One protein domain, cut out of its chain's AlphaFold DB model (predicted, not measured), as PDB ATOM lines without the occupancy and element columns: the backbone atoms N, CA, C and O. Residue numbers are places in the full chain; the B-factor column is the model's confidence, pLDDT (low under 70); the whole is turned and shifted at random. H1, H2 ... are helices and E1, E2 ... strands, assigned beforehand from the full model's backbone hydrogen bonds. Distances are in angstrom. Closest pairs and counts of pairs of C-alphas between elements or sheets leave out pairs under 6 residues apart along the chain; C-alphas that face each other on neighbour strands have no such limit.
ATOM      1  N   TYR A   9     337.763 227.975 335.510       88.06
ATOM      2  CA  TYR A   9     338.904 227.195 335.962       88.06
ATOM      3  C   TYR A   9     339.532 226.378 334.823       88.06
ATOM      4  O   TYR A   9     340.734 226.467 334.574       88.06
ATOM      5  N   SER A  10     338.720 225.625 334.080       90.19
ATOM      6  CA  SER A  10     339.153 224.788 332.960       90.19
ATOM      7  C   SER A  10     339.732 225.628 331.825       90.19
ATOM      8  O   SER A  10     340.708 225.219 331.191       90.19
ATOM      9  N   ILE A  11     339.169 226.818 331.590       90.75
ATOM     10  CA  ILE A  11     339.686 227.776 330.603       90.75
ATOM     11  C   ILE A  11     341.084 228.252 331.008       90.75
ATOM     12  O   ILE A  11     342.015 228.149 330.208       90.75
ATOM     13  N   HIS A  12     341.254 228.722 332.246       92.25
ATOM     14  CA  HIS A  12     342.546 229.190 332.754       92.25
ATOM     15  C   HIS A  12     343.597 228.075 332.764       92.25
ATOM     16  O   HIS A  12     344.702 228.269 332.261       92.25
ATOM     17  N   LYS A  13     343.240 226.870 333.221       94.06
ATOM     18  CA  LYS A  13     344.142 225.709 333.210       94.06
ATOM     19  C   LYS A  13     344.645 225.392 331.798       94.06
ATOM     20  O   LYS A  13     345.846 225.216 331.589       94.06
ATOM     21  N   GLN A  14     343.751 225.386 330.806       93.44
ATOM     22  CA  GLN A  14     344.135 225.184 329.405       93.44
ATOM     23  C   GLN A  14     344.986 226.332 328.853       93.44
ATOM     24  O   GLN A  14     345.937 226.070 328.115       93.44
ATOM     25  N   LEU A  15     344.674 227.582 329.196       94.44
ATOM     26  CA  LEU A  15     345.449 228.749 328.777       94.44
ATOM     27  C   LEU A  15     346.885 228.666 329.310       94.44
ATOM     28  O   LEU A  15     347.831 228.645 328.522       94.44
ATOM     29  N   TYR A  16     347.049 228.523 330.626       95.69
ATOM     30  CA  TYR A  16     348.361 228.481 331.274       95.69
ATOM     31  C   TYR A  16     349.178 227.238 330.902       95.69
ATOM     32  O   TYR A  16     350.408 227.270 330.947       95.69
ATOM     33  N   SER A  17     348.541 226.157 330.437       94.44
ATOM     34  CA  SER A  17     349.271 225.011 329.878       94.44
ATOM     35  C   SER A  17     350.017 225.351 328.578       94.44
ATOM     36  O   SER A  17     351.061 224.760 328.309       94.44
ATOM     37  N   LYS A  18     349.535 226.339 327.806       93.94
ATOM     38  CA  LYS A  18     350.010 226.655 326.446       93.94
ATOM     39  C   LYS A  18     350.822 227.941 326.327       93.94
ATOM     40  O   LYS A  18     351.477 228.123 325.306       93.94
ATOM     41  N   VAL A  19     350.735 228.836 327.305       93.75
ATOM     42  CA  VAL A  19     351.499 230.090 327.314       93.75
ATOM     43  C   VAL A  19     352.801 229.927 328.088       93.75
ATOM     44  O   VAL A  19     352.921 229.067 328.970       93.75
ATOM     45  N   ASP A  20     353.763 230.776 327.743       95.38
ATOM     46  CA  ASP A  20     355.007 230.928 328.483       95.38
ATOM     47  C   ASP A  20     354.755 231.641 329.822       95.38
ATOM     48  O   ASP A  20     353.788 232.402 329.945       95.38
ATOM     49  N   PRO A  21     355.595 231.391 330.842       95.88
ATOM     50  CA  PRO A  21     355.516 232.117 332.101       95.88
ATOM     51  C   PRO A  21     355.751 233.625 331.895       95.88
ATOM     52  O   PRO A  21     356.424 234.025 330.939       95.88
ATOM     53  N   PRO A  22     355.219 234.470 332.794       96.19
ATOM     54  CA  PRO A  22     355.423 235.907 332.742       96.19
ATOM     55  C   PRO A  22     356.908 236.239 332.889       96.19
ATOM     56  O   PRO A  22     357.664 235.537 333.564       96.19
ATOM     57  N   ASP A  23     357.329 237.351 332.286       97.38
ATOM     58  CA  ASP A  23     358.655 237.889 332.563       97.38
ATOM     59  C   ASP A  23     358.773 238.362 334.026       97.38
ATOM     60  O   ASP A  23     357.786 238.609 334.725       97.38
ATOM     61  N   GLU A  24     360.011 238.511 334.502       96.12
ATOM     62  CA  GLU A  24     360.284 238.892 335.894       96.12
ATOM     63  C   GLU A  24     359.660 240.250 336.267       96.12
ATOM     64  O   GLU A  24     359.307 240.474 337.424       96.12
ATOM     65  N   GLN A  25     359.499 241.172 335.313       96.81
ATOM     66  CA  GLN A  25     358.911 242.486 335.581       96.81
ATOM     67  C   GLN A  25     357.396 242.390 335.813       96.81
ATOM     68  O   GLN A  25     356.853 243.030 336.720       96.81
ATOM     69  N   THR A  26     356.724 241.572 335.012       96.31
ATOM     70  CA  THR A  26     355.304 241.255 335.139       96.31
ATOM     71  C   THR A  26     355.058 240.517 336.447       96.31
ATOM     72  O   THR A  26     354.236 240.962 337.248       96.31
ATOM     73  N   LEU A  27     355.850 239.482 336.737       96.62
ATOM     74  CA  LEU A  27     355.752 238.722 337.983       96.62
ATOM     75  C   LEU A  27     355.948 239.613 339.219       96.62
ATOM     76  O   LEU A  27     355.154 239.554 340.158       96.62
ATOM     77  N   LYS A  28     356.951 240.503 339.213       95.38
ATOM     78  CA  LYS A  28     357.153 241.491 340.289       95.38
ATOM     79  C   LYS A  28     355.933 242.381 340.502       95.38
ATOM     80  O   LYS A  28     355.608 242.693 341.642       95.38
ATOM     81  N   THR A  29     355.261 242.785 339.428       95.88
ATOM     82  CA  THR A  29     354.063 243.638 339.496       95.88
ATOM     83  C   THR A  29     352.872 242.883 340.092       95.88
ATOM     84  O   THR A  29     352.126 243.425 340.909       95.88
ATOM     85  N   GLN A  30     352.708 241.612 339.732       96.12
ATOM     86  CA  GLN A  30     351.657 240.761 340.286       96.12
ATOM     87  C   GLN A  30     351.890 240.488 341.780       96.12
ATOM     88  O   GLN A  30     350.999 240.693 342.603       96.12
ATOM     89  N   LEU A  31     353.121 240.135 342.151       95.50
ATOM     90  CA  LEU A  31     353.536 239.935 343.542       95.50
ATOM     91  C   LEU A  31     353.428 241.214 344.382       95.50
ATOM     92  O   LEU A  31     353.007 241.157 345.533       95.50
ATOM     93  N   ALA A  32     353.734 242.377 343.802       93.38
ATOM     94  CA  ALA A  32     353.539 243.662 344.466       93.38
ATOM     95  C   ALA A  32     352.074 243.890 344.877       93.38
ATOM     96  O   ALA A  32     351.797 244.452 345.937       93.38
ATOM     97  N   SER A  33     351.126 243.404 344.071       92.81
ATOM     98  CA  SER A  33     349.699 243.492 344.394       92.81
ATOM     99  C   SER A  33     349.340 242.605 345.594       92.81
ATOM    100  O   SER A  33     348.586 243.030 346.472       92.81
ATOM    101  N   VAL A  34     349.944 241.415 345.695       92.75
ATOM    102  CA  VAL A  34     349.818 240.530 346.869       92.75
ATOM    103  C   VAL A  34     350.382 241.201 348.126       92.75
ATOM    104  O   VAL A  34     349.709 241.247 349.155       92.75
ATOM    105  N   GLY A  35     351.572 241.800 348.039       90.62
ATOM    106  CA  GLY A  35     352.166 242.565 349.140       90.62
ATOM    107  C   GLY A  35     351.289 243.729 349.604       90.62
ATOM    108  O   GLY A  35     351.119 243.965 350.807       90.62
ATOM    109  N   ALA A  36     350.692 244.453 348.652       89.62
ATOM    110  CA  ALA A  36     349.781 245.551 348.952       89.62
ATOM    111  C   ALA A  36     348.543 245.038 349.696       89.62
ATOM    112  O   ALA A  36     348.144 245.632 350.695       89.62
ATOM    113  N   TRP A  37     347.991 243.902 349.267       89.56
ATOM    114  CA  TRP A  37     346.854 243.262 349.922       89.56
ATOM    115  C   TRP A  37     347.155 242.876 351.377       89.56
ATOM    116  O   TRP A  37     346.373 243.227 352.265       89.56
ATOM    117  N   PHE A  38     348.325 242.289 351.653       86.25
ATOM    118  CA  PHE A  38     348.779 242.036 353.028       86.25
ATOM    119  C   PHE A  38     348.841 243.313 353.876       86.25
ATOM    120  O   PHE A  38     348.449 243.313 355.039       86.25
ATOM    121  N   SER A  39     349.270 244.430 353.288       80.62
ATOM    122  CA  SER A  39     349.383 245.714 353.996       80.62
ATOM    123  C   SER A  39     348.032 246.388 354.265       80.62
ATOM    124  O   SER A  39     347.927 247.222 355.164       80.62
ATOM    125  N   THR A  40     346.990 246.056 353.496       81.44
ATOM    126  CA  THR A  40     345.648 246.634 353.679       81.44
ATOM    127  C   THR A  40     344.807 245.917 354.735       81.44
ATOM    128  O   THR A  40     343.897 246.528 355.298       81.44
ATOM    129  N   ASN A  41     345.122 244.660 355.055       69.56
ATOM    130  CA  ASN A  41     344.311 243.816 355.933       69.56
ATOM    131  C   ASN A  41     344.940 243.631 357.319       69.56
ATOM    132  O   ASN A  41     345.210 242.525 357.769       69.56
ATOM    133  N   LEU A  42     345.086 244.744 358.047       68.69
ATOM    134  CA  LEU A  42     345.738 244.838 359.368       68.69
ATOM    135  C   LEU A  42     345.091 244.014 360.504       68.69
ATOM    136  O   LEU A  42     345.528 244.100 361.648       68.69
ATOM    137  N   LYS A  43     344.001 243.292 360.236       74.00
ATOM    138  CA  LYS A  43     343.266 242.497 361.232       74.00
ATOM    139  C   LYS A  43     343.454 240.991 361.061       74.00
ATOM    140  O   LYS A  43     342.896 240.241 361.858       74.00
ATOM    141  N   CYS A  44     344.180 240.561 360.033       81.19
ATOM    142  CA  CYS A  44     344.428 239.158 359.752       81.19
ATOM    143  C   CYS A  44     345.933 238.890 359.776       81.19
ATOM    144  O   CYS A  44     346.684 239.530 359.048       81.19
ATOM    145  N   ASN A  45     346.355 237.929 360.595       86.94
ATOM    146  CA  ASN A  45     347.748 237.482 360.650       86.94
ATOM    147  C   ASN A  45     347.948 236.147 359.924       86.94
ATOM    148  O   ASN A  45     349.084 235.732 359.716       86.94
ATOM    149  N   ASP A  46     346.854 235.490 359.532       88.88
ATOM    150  CA  ASP A  46     346.852 234.115 359.051       88.88
ATOM    151  C   ASP A  46     346.330 234.049 357.626       88.88
ATOM    152  O   ASP A  46     345.180 234.393 357.344       88.88
ATOM    153  N   TYR A  47     347.163 233.545 356.726       91.44
ATOM    154  CA  TYR A  47     346.832 233.397 355.319       91.44
ATOM    155  C   TYR A  47     347.062 231.959 354.898       91.44
ATOM    156  O   TYR A  47     348.085 231.362 355.219       91.44
ATOM    157  N   THR A  48     346.124 231.393 354.156       93.69
ATOM    158  CA  THR A  48     346.242 230.031 353.646       93.69
ATOM    159  C   THR A  48     346.497 230.064 352.155       93.69
ATOM    160  O   THR A  48     345.757 230.701 351.410       93.69
ATOM    161  N   LEU A  49     347.518 229.328 351.723       96.06
ATOM    162  CA  LEU A  49     347.750 228.976 350.332       96.06
ATOM    163  C   LEU A  49     347.354 227.510 350.135       96.06
ATOM    164  O   LEU A  49     347.957 226.619 350.732       96.06
ATOM    165  N   MET A  50     346.330 227.258 349.321       95.56
ATOM    166  CA  MET A  50     345.730 225.929 349.168       95.56
ATOM    167  C   MET A  50     345.574 225.535 347.702       95.56
ATOM    168  O   MET A  50     344.940 226.245 346.925       95.56
ATOM    169  N   CYS A  51     346.038 224.338 347.349       96.50
ATOM    170  CA  CYS A  51     345.696 223.665 346.103       96.50
ATOM    171  C   CYS A  51     344.849 222.424 346.386       96.50
ATOM    172  O   CYS A  51     345.327 221.407 346.890       96.50
ATOM    173  N   ARG A  52     343.571 222.493 346.002       91.88
ATOM    174  CA  ARG A  52     342.620 221.393 346.199       91.88
ATOM    175  C   ARG A  52     342.987 220.145 345.397       91.88
ATOM    176  O   ARG A  52     342.835 219.046 345.913       91.88
ATOM    177  N   GLU A  53     343.439 220.306 344.154       92.44
ATOM    178  CA  GLU A  53     343.761 219.173 343.268       92.44
ATOM    179  C   GLU A  53     344.910 218.322 343.808       92.44
ATOM    180  O   GLU A  53     344.904 217.104 343.657       92.44
ATOM    181  N   LYS A  54     345.882 218.977 344.450       93.19
ATOM    182  CA  LYS A  54     347.096 218.347 344.971       93.19
ATOM    183  C   LYS A  54     347.006 217.991 346.456       93.19
ATOM    184  O   LYS A  54     347.950 217.418 346.985       93.19
ATOM    185  N   TYR A  55     345.893 218.313 347.121       93.81
ATOM    186  CA  TYR A  55     345.751 218.222 348.581       93.81
ATOM    187  C   TYR A  55     346.906 218.909 349.335       93.81
ATOM    188  O   TYR A  55     347.322 218.458 350.400       93.81
ATOM    189  N   ASP A  56     347.415 220.005 348.772       94.31
ATOM    190  CA  ASP A  56     348.544 220.764 349.301       94.31
ATOM    191  C   ASP A  56     348.024 222.046 349.951       94.31
ATOM    192  O   ASP A  56     347.241 222.793 349.355       94.31
ATOM    193  N   PHE A  57     348.437 222.288 351.190       93.88
ATOM    194  CA  PHE A  57     348.055 223.462 351.952       93.88
ATOM    195  C   PHE A  57     349.224 223.956 352.799       93.88
ATOM    196  O   PHE A  57     350.006 223.191 353.362       93.88
ATOM    197  N   THR A  58     349.331 225.272 352.919       94.62
ATOM    198  CA  THR A  58     350.280 225.926 353.817       94.62
ATOM    199  C   THR A  58     349.604 227.125 354.448       94.62
ATOM    200  O   THR A  58     349.014 227.944 353.744       94.62
ATOM    201  N   VAL A  59     349.697 227.218 355.772       92.06
ATOM    202  CA  VAL A  59     349.254 228.388 356.528       92.06
ATOM    203  C   VAL A  59     350.479 229.241 356.823       92.06
ATOM    204  O   VAL A  59     351.463 228.754 357.378       92.06
ATOM    205  N   LEU A  60     350.418 230.499 356.416       89.12
ATOM    206  CA  LEU A  60     351.402 231.531 356.687       89.12
ATOM    207  C   LEU A  60     350.889 232.373 357.854       89.12
ATOM    208  O   LEU A  60     349.828 232.988 357.743       89.12
ATOM    209  N   HIS A  61     351.640 232.390 358.954       88.25
ATOM    210  CA  HIS A  61     351.371 233.237 360.112       88.25
ATOM    211  C   HIS A  61     352.371 234.392 360.151       88.25
ATOM    212  O   HIS A  61     353.581 234.166 360.100       88.25
ATOM    213  N   PHE A  62     351.877 235.621 360.281       84.25
ATOM    214  CA  PHE A  62     352.698 236.825 360.345       84.25
ATOM    215  C   PHE A  62     352.358 237.638 361.597       84.25
ATOM    216  O   PHE A  62     351.325 238.299 361.647       84.25
ATOM    217  N   GLU A  63     353.245 237.619 362.597       79.81
ATOM    218  CA  GLU A  63     353.092 238.427 363.822       79.81
ATOM    219  C   GLU A  63     353.176 239.932 363.522       79.81
ATOM    220  O   GLU A  63     352.328 240.704 363.959       79.81
ATOM    221  N   ASP A  64     354.170 240.318 362.716       75.94
ATOM    222  CA  ASP A  64     354.396 241.679 362.230       75.94
ATOM    223  C   ASP A  64     354.442 241.658 360.699       75.94
ATOM    224  O   ASP A  64     355.514 241.571 360.078       75.94
ATOM    225  N   MET A  65     353.262 241.688 360.075       72.50
ATOM    226  CA  MET A  65     353.146 241.685 358.620       72.50
ATOM    227  C   MET A  65     353.800 242.938 358.032       72.50
ATOM    228  O   MET A  65     353.373 244.066 358.281       72.50
ATOM    229  N   ASN A  66     354.813 242.733 357.191       71.50
ATOM    230  CA  ASN A  66     355.327 243.777 356.320       71.50
ATOM    231  C   ASN A  66     355.200 243.337 354.854       71.50
ATOM    232  O   ASN A  66     355.287 242.152 354.528       71.50
ATOM    233  N   TYR A  67     354.958 244.322 353.988       78.69
ATOM    234  CA  TYR A  67     354.746 244.156 352.550       78.69
ATOM    235  C   TYR A  67     355.778 243.215 351.899       78.69
ATOM    236  O   TYR A  67     355.415 242.300 351.159       78.69
ATOM    237  N   ASP A  68     357.064 243.415 352.202       84.88
ATOM    238  CA  ASP A  68     358.161 242.692 351.555       84.88
ATOM    239  C   ASP A  68     358.244 241.229 352.003       84.88
ATOM    240  O   ASP A  68     358.394 240.343 351.163       84.88
ATOM    241  N   LYS A  69     358.109 240.955 353.308       83.94
ATOM    242  CA  LYS A  69     358.188 239.598 353.865       83.94
ATOM    243  C   LYS A  69     357.049 238.736 353.350       83.94
ATOM    244  O   LYS A  69     357.312 237.660 352.833       83.94
ATOM    245  N   GLY A  70     355.804 239.215 353.428       85.75
ATOM    246  CA  GLY A  70     354.652 238.449 352.941       85.75
ATOM    247  C   GLY A  70     354.791 238.104 351.458       85.75
ATOM    248  O   GLY A  70     354.573 236.965 351.048       85.75
ATOM    249  N   THR A  71     355.248 239.070 350.658       92.00
ATOM    250  CA  THR A  71     355.494 238.869 349.225       92.00
ATOM    251  C   THR A  71     356.592 237.838 348.961       92.00
ATOM    252  O   THR A  71     356.429 236.977 348.097       92.00
ATOM    253  N   GLN A  72     357.710 237.913 349.689       93.00
ATOM    254  CA  GLN A  72     358.829 236.979 349.543       93.00
ATOM    255  C   GLN A  72     358.441 235.556 349.945       93.00
ATOM    256  O   GLN A  72     358.716 234.634 349.184       93.00
ATOM    257  N   GLU A  73     357.752 235.389 351.075       92.88
ATOM    258  CA  GLU A  73     357.284 234.083 351.542       92.88
ATOM    259  C   GLU A  73     356.334 233.445 350.524       92.88
ATOM    260  O   GLU A  73     356.550 232.310 350.110       92.88
ATOM    261  N   VAL A  74     355.335 234.190 350.029       95.12
ATOM    262  CA  VAL A  74     354.424 233.691 348.983       95.12
ATOM    263  C   VAL A  74     355.184 233.323 347.713       95.12
ATOM    264  O   VAL A  74     354.937 232.258 347.149       95.12
ATOM    265  N   ARG A  75     356.121 234.170 347.264       97.19
ATOM    266  CA  ARG A  75     356.931 233.892 346.071       97.19
ATOM    267  C   ARG A  75     357.727 232.601 346.240       97.19
ATOM    268  O   ARG A  75     357.578 231.703 345.419       97.19
ATOM    269  N   SER A  76     358.528 232.494 347.299       96.75
ATOM    270  CA  SER A  76     359.366 231.319 347.565       96.75
ATOM    271  C   SER A  76     358.536 230.042 347.671       96.75
ATOM    272  O   SER A  76     358.916 228.998 347.147       96.75
ATOM    273  N   LEU A  77     357.373 230.143 348.304       96.31
ATOM    274  CA  LEU A  77     356.462 229.034 348.516       96.31
ATOM    275  C   LEU A  77     355.719 228.599 347.232       96.31
ATOM    276  O   LEU A  77     355.343 227.434 347.096       96.31
ATOM    277  N   LEU A  78     355.478 229.507 346.283       97.62
ATOM    278  CA  LEU A  78     354.966 229.158 344.953       97.62
ATOM    279  C   LEU A  78     356.077 228.584 344.064       97.62
ATOM    280  O   LEU A  78     355.868 227.561 343.418       97.62
ATOM    281  N   GLU A  79     357.267 229.189 344.082       97.44
ATOM    282  CA  GLU A  79     358.442 228.727 343.330       97.44
ATOM    283  C   GLU A  79     358.898 227.328 343.774       97.44
ATOM    284  O   GLU A  79     359.338 226.529 342.949       97.44
ATOM    285  N   SER A  80     358.720 226.967 345.052       96.88
ATOM    286  CA  SER A  80     359.000 225.606 345.535       96.88
ATOM    287  C   SER A  80     358.046 224.545 344.973       96.88
ATOM    288  O   SER A  80     358.316 223.353 345.102       96.88
ATOM    289  N   ARG A  81     356.917 224.953 344.384       96.44
ATOM    290  CA  ARG A  81     355.892 224.069 343.803       96.44
ATOM    291  C   ARG A  81     355.941 224.010 342.282       96.44
ATOM    292  O   ARG A  81     355.291 223.146 341.693       96.44
ATOM    293  N   GLY A  82     356.678 224.920 341.655       97.00
ATOM    294  CA  GLY A  82     356.841 224.986 340.213       97.00
ATOM    295  C   GLY A  82     357.026 226.411 339.708       97.00
ATOM    296  O   GLY A  82     357.274 227.351 340.459       97.00
ATOM    297  N   THR A  83     356.879 226.568 338.402       98.00
ATOM    298  CA  THR A  83     356.973 227.858 337.725       98.00
ATOM    299  C   THR A  83     355.666 228.624 337.890       98.00
ATOM    300  O   THR A  83     354.598 228.123 337.531       98.00
ATOM    301  N   ILE A  84     355.742 229.852 338.405       98.25
ATOM    302  CA  ILE A  84     354.584 230.748 338.505       98.25
ATOM    303  C   ILE A  84     354.159 231.158 337.092       98.25
ATOM    304  O   ILE A  84     354.963 231.694 336.333       98.25
ATOM    305  N   MET A  85     352.900 230.898 336.748       98.12
ATOM    306  CA  MET A  85     352.303 231.217 335.450       98.12
ATOM    307  C   MET A  85     351.464 232.491 335.497       98.12
ATOM    308  O   MET A  85     351.410 233.214 334.510       98.12
ATOM    309  N   ASP A  86     350.787 232.746 336.615       97.69
ATOM    310  CA  ASP A  86     350.013 233.967 336.825       97.69
ATOM    311  C   ASP A  86     349.638 234.134 338.297       97.69
ATOM    312  O   ASP A  86     349.539 233.153 339.040       97.69
ATOM    313  N   ILE A  87     349.389 235.374 338.708       97.50
ATOM    314  CA  ILE A  87     348.833 235.706 340.018       97.50
ATOM    315  C   ILE A  87     347.807 236.819 339.816       97.50
ATOM    316  O   ILE A  87     348.157 237.941 339.442       97.50
ATOM    317  N   ALA A  88     346.542 236.520 340.100       95.88
ATOM    318  CA  ALA A  88     345.437 237.450 339.898       95.88
ATOM    319  C   ALA A  88     344.493 237.477 341.102       95.88
ATOM    320  O   ALA A  88     344.194 236.444 341.700       95.88
ATOM    321  N   TYR A  89     344.003 238.666 341.455       94.50
ATOM    322  CA  TYR A  89     342.993 238.799 342.501       94.50
ATOM    323  C   TYR A  89     341.625 238.365 341.972       94.50
ATOM    324  O   TYR A  89     341.157 238.854 340.943       94.50
ATOM    325  N   SER A  90     340.957 237.485 342.706       92.38
ATOM    326  CA  SER A  90     339.633 236.975 342.383       92.38
ATOM    327  C   SER A  90     338.615 237.539 343.368       92.38
ATOM    328  O   SER A  90     338.538 237.154 344.536       92.38
ATOM    329  N   HIS A  91     337.788 238.467 342.884       88.56
ATOM    330  CA  HIS A  91     336.713 239.063 343.686       88.56
ATOM    331  C   HIS A  91     335.677 238.034 344.153       88.56
ATOM    332  O   HIS A  91     335.020 238.256 345.165       88.56
ATOM    333  N   ALA A  92     335.526 236.924 343.424       86.31
ATOM    334  CA  ALA A  92     334.586 235.864 343.768       86.31
ATOM    335  C   ALA A  92     335.030 235.070 345.006       86.31
ATOM    336  O   ALA A  92     334.189 234.673 345.809       86.31
ATOM    337  N   THR A  93     336.337 234.845 345.164       82.81
ATOM    338  CA  THR A  93     336.908 234.078 346.283       82.81
ATOM    339  C   THR A  93     337.455 234.963 347.400       82.81
ATOM    340  O   THR A  93     337.697 234.463 348.495       82.81
ATOM    341  N   GLY A  94     337.624 236.268 347.158       89.25
ATOM    342  CA  GLY A  94     338.187 237.199 348.138       89.25
ATOM    343  C   GLY A  94     339.678 236.963 348.395       89.25
ATOM    344  O   GLY A  94     340.157 237.205 349.500       89.25
ATOM    345  N   GLY A  95     340.396 236.456 347.394       93.38
ATOM    346  CA  GLY A  95     341.800 236.072 347.504       93.38
ATOM    347  C   GLY A  95     342.507 236.082 346.153       93.38
ATOM    348  O   GLY A  95     341.944 236.511 345.146       93.38
ATOM    349  N   TYR A  96     343.748 235.608 346.127       96.50
ATOM    350  CA  TYR A  96     344.534 235.491 344.902       96.50
ATOM    351  C   TYR A  96     344.492 234.073 344.342       96.50
ATOM    352  O   TYR A  96     344.734 233.100 345.053       96.50
ATOM    353  N   GLU A  97     344.224 233.969 343.047       97.00
ATOM    354  CA  GLU A  97     344.433 232.759 342.264       97.00
ATOM    355  C   GLU A  97     345.869 232.777 341.736       97.00
ATOM    356  O   GLU A  97     346.220 233.579 340.870       97.00
ATOM    357  N   CYS A  98     346.706 231.902 342.284       97.75
ATOM    358  CA  CYS A  98     348.097 231.734 341.888       97.75
ATOM    359  C   CYS A  98     348.217 230.472 341.031       97.75
ATOM    360  O   CYS A  98     348.072 229.352 341.527       97.75
ATOM    361  N   TRP A  99     348.479 230.630 339.741       97.88
ATOM    362  CA  TRP A  99     348.614 229.522 338.802       97.88
ATOM    363  C   TRP A  99     350.072 229.085 338.715       97.88
ATOM    364  O   TRP A  99     350.955 229.901 338.466       97.88
ATOM    365  N   VAL A 100     350.329 227.792 338.917       98.12
ATOM    366  CA  VAL A 100     351.680 227.216 338.952       98.12
ATOM    367  C   VAL A 100     351.746 226.006 338.030       98.12
ATOM    368  O   VAL A 100     350.865 225.147 338.078       98.12
ATOM    369  N   LYS A 101     352.795 225.937 337.206       97.88
ATOM    370  CA  LYS A 101     353.123 224.794 336.349       97.88
ATOM    371  C   LYS A 101     354.282 224.019 336.964       97.88
ATOM    372  O   LYS A 101     355.357 224.581 337.160       97.88
ATOM    373  N   ASP A 102     354.065 222.755 337.294       95.94
ATOM    374  CA  ASP A 102     355.103 221.916 337.897       95.94
ATOM    375  C   ASP A 102     356.085 221.335 336.862       95.94
ATOM    376  O   ASP A 102     356.009 221.605 335.661       95.94
ATOM    377  N   SER A 103     357.037 220.528 337.338       93.69
ATOM    378  CA  SER A 103     358.040 219.862 336.497       93.69
ATOM    379  C   SER A 103     357.463 218.829 335.526       93.69
ATOM    380  O   SER A 103     358.148 218.446 334.580       93.69
ATOM    381  N   GLU A 104     356.231 218.366 335.748       93.88
ATOM    382  CA  GLU A 104     355.513 217.440 334.867       93.88
ATOM    383  C   GLU A 104     354.683 218.190 333.805       93.88
ATOM    384  O   GLU A 104     354.022 217.565 332.980       93.88
ATOM    385  N   ASN A 105     354.789 219.527 333.758       92.12
ATOM    386  CA  ASN A 105     353.972 220.448 332.960       92.12
ATOM    387  C   ASN A 105     352.492 220.494 333.362       92.12
ATOM    388  O   ASN A 105     351.676 221.051 332.620       92.12
ATOM    389  N   GLU A 106     352.144 219.983 334.542       95.56
ATOM    390  CA  GLU A 106     350.789 220.071 335.059       95.56
ATOM    391  C   GLU A 106     350.554 221.432 335.709       95.56
ATOM    392  O   GLU A 106     351.347 221.930 336.516       95.56
ATOM    393  N   VAL A 107     349.437 222.054 335.331       97.12
ATOM    394  CA  VAL A 107     349.044 223.370 335.828       97.12
ATOM    395  C   VAL A 107     348.001 223.210 336.922       97.12
ATOM    396  O   VAL A 107     346.927 222.647 336.701       97.12
ATOM    397  N   SER A 108     348.285 223.792 338.082       97.06
ATOM    398  CA  SER A 108     347.369 223.830 339.216       97.06
ATOM    399  C   SER A 108     347.216 225.244 339.762       97.06
ATOM    400  O   SER A 108     348.141 226.055 339.723       97.06
ATOM    401  N   MET A 109     346.032 225.522 340.302       97.19
ATOM    402  CA  MET A 109     345.732 226.773 340.989       97.19
ATOM    403  C   MET A 109     345.935 226.590 342.493       97.19
ATOM    404  O   MET A 109     345.367 225.677 343.102       97.19
ATOM    405  N   TYR A 110     346.708 227.492 343.078       97.62
ATOM    406  CA  TYR A 110     346.804 227.711 344.509       97.62
ATOM    407  C   TYR A 110     345.981 228.946 344.859       97.62
ATOM    408  O   TYR A 110     346.254 230.038 344.369       97.62
ATOM    409  N   LEU A 111     344.961 228.773 345.692       96.62
ATOM    410  CA  LEU A 111     344.175 229.879 346.216       96.62
ATOM    411  C   LEU A 111     344.854 230.415 347.477       96.62
ATOM    412  O   LEU A 111     345.004 229.671 348.447       96.62
ATOM    413  N   LEU A 112     345.241 231.686 347.456       95.94
ATOM    414  CA  LEU A 112     345.737 232.432 348.608       95.94
ATOM    415  C   LEU A 112     344.600 233.266 349.200       95.94
ATOM    416  O   LEU A 112     344.066 234.139 348.519       95.94
ATOM    417  N   PHE A 113     344.238 233.030 350.454       93.38
ATOM    418  CA  PHE A 113     343.119 233.716 351.107       93.38
ATOM    419  C   PHE A 113     343.369 233.912 352.607       93.38
ATOM    420  O   PHE A 113     344.195 233.229 353.209       93.38
ATOM    421  N   GLU A 114     342.654 234.857 353.214       91.69
ATOM    422  CA  GLU A 114     342.675 235.072 354.664       91.69
ATOM    423  C   GLU A 114     342.031 233.902 355.407       91.69
ATOM    424  O   GLU A 114     340.929 233.461 355.077       91.69
ATOM    425  N   SER A 115     342.688 233.424 356.457       87.50
ATOM    426  CA  SER A 115     342.247 232.264 357.229       87.50
ATOM    427  C   SER A 115     342.348 232.467 358.746       87.50
ATOM    428  O   SER A 115     342.921 231.613 359.426       87.50
TER     429      SER A 115
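What this domain is: This is residues 9 to 115 of the 122 residues of an uncharacterized protein of Lachnospiraceae bacterium (UniProt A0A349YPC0). What does the model look like? A twisted sheet of five strands stands between helices, with H2 and H3 on one face and the short H1 over the other: three layers, helices on both faces of a sheet. What is it built of? The printed part has 107 residues with named elements in the order H1 H2 E1 E2 H3 E3 E4 E5, of mixed class; the sheet's order is E2 E1 E5 E4 E3, all antiparallel. It is compact, with a radius of gyration of the C-alphas of 13.2 A and spans of 38 by 30 by 25 A.

How they stand to each other: How do the strands pair? E1, residues 46 to 51, and E2, residues 56 to 61, form a hairpin, with N 49 and O 58 2.9 A apart. E3, residues 83 to 90, E4, residues 95 to 101, and E5, residues 107 to 114, form a meander, each strand the antiparallel neighbour of the one before, with N 88 and O 97 at 3.1 A and N 98 and O 110 at 2.8 A. E1 is the antiparallel neighbour of E5, with N 50 and O 111 at 2.9 A. Where are the helices? H2, residues 24 to 40, has a height over the sheet of 9.6 A; its closest C-alphas to E3 are Gln 30 and Ile 87, 5.8 A. H3, residues 67 to 79, touches H2 at a steep tilt of 52 degrees, the closest C-alphas being Gly 35 and Tyr 67, 4.6 A. H1, residues 9 to 18, is over E5 and E4, its C-alpha 13 lying 6.0 A from C-alpha 107. How do their backbones run? Every O i to N i+4 pair is within hydrogen-bond range in H2 and H3, and 5 of 6 in H1.

Where its parts are: Where do the elements begin and end? H1 begins at C-alpha 9 (338.904, 227.195, 335.962), and E5 ends at C-alpha 114 (342.675, 235.072, 354.664). Which are longer? From first to last C-alpha H2 measures 24.3 A and E5 23.1 A.

The domain as a whole: How far does it reach? The two C-alphas farthest apart, those of Lys 18 and Glu 63, are 39.3 A apart. Is it unbroken and confident? The printed part has no cut, and its links are tight; residues 41 to 42 are under 70 in pLDDT.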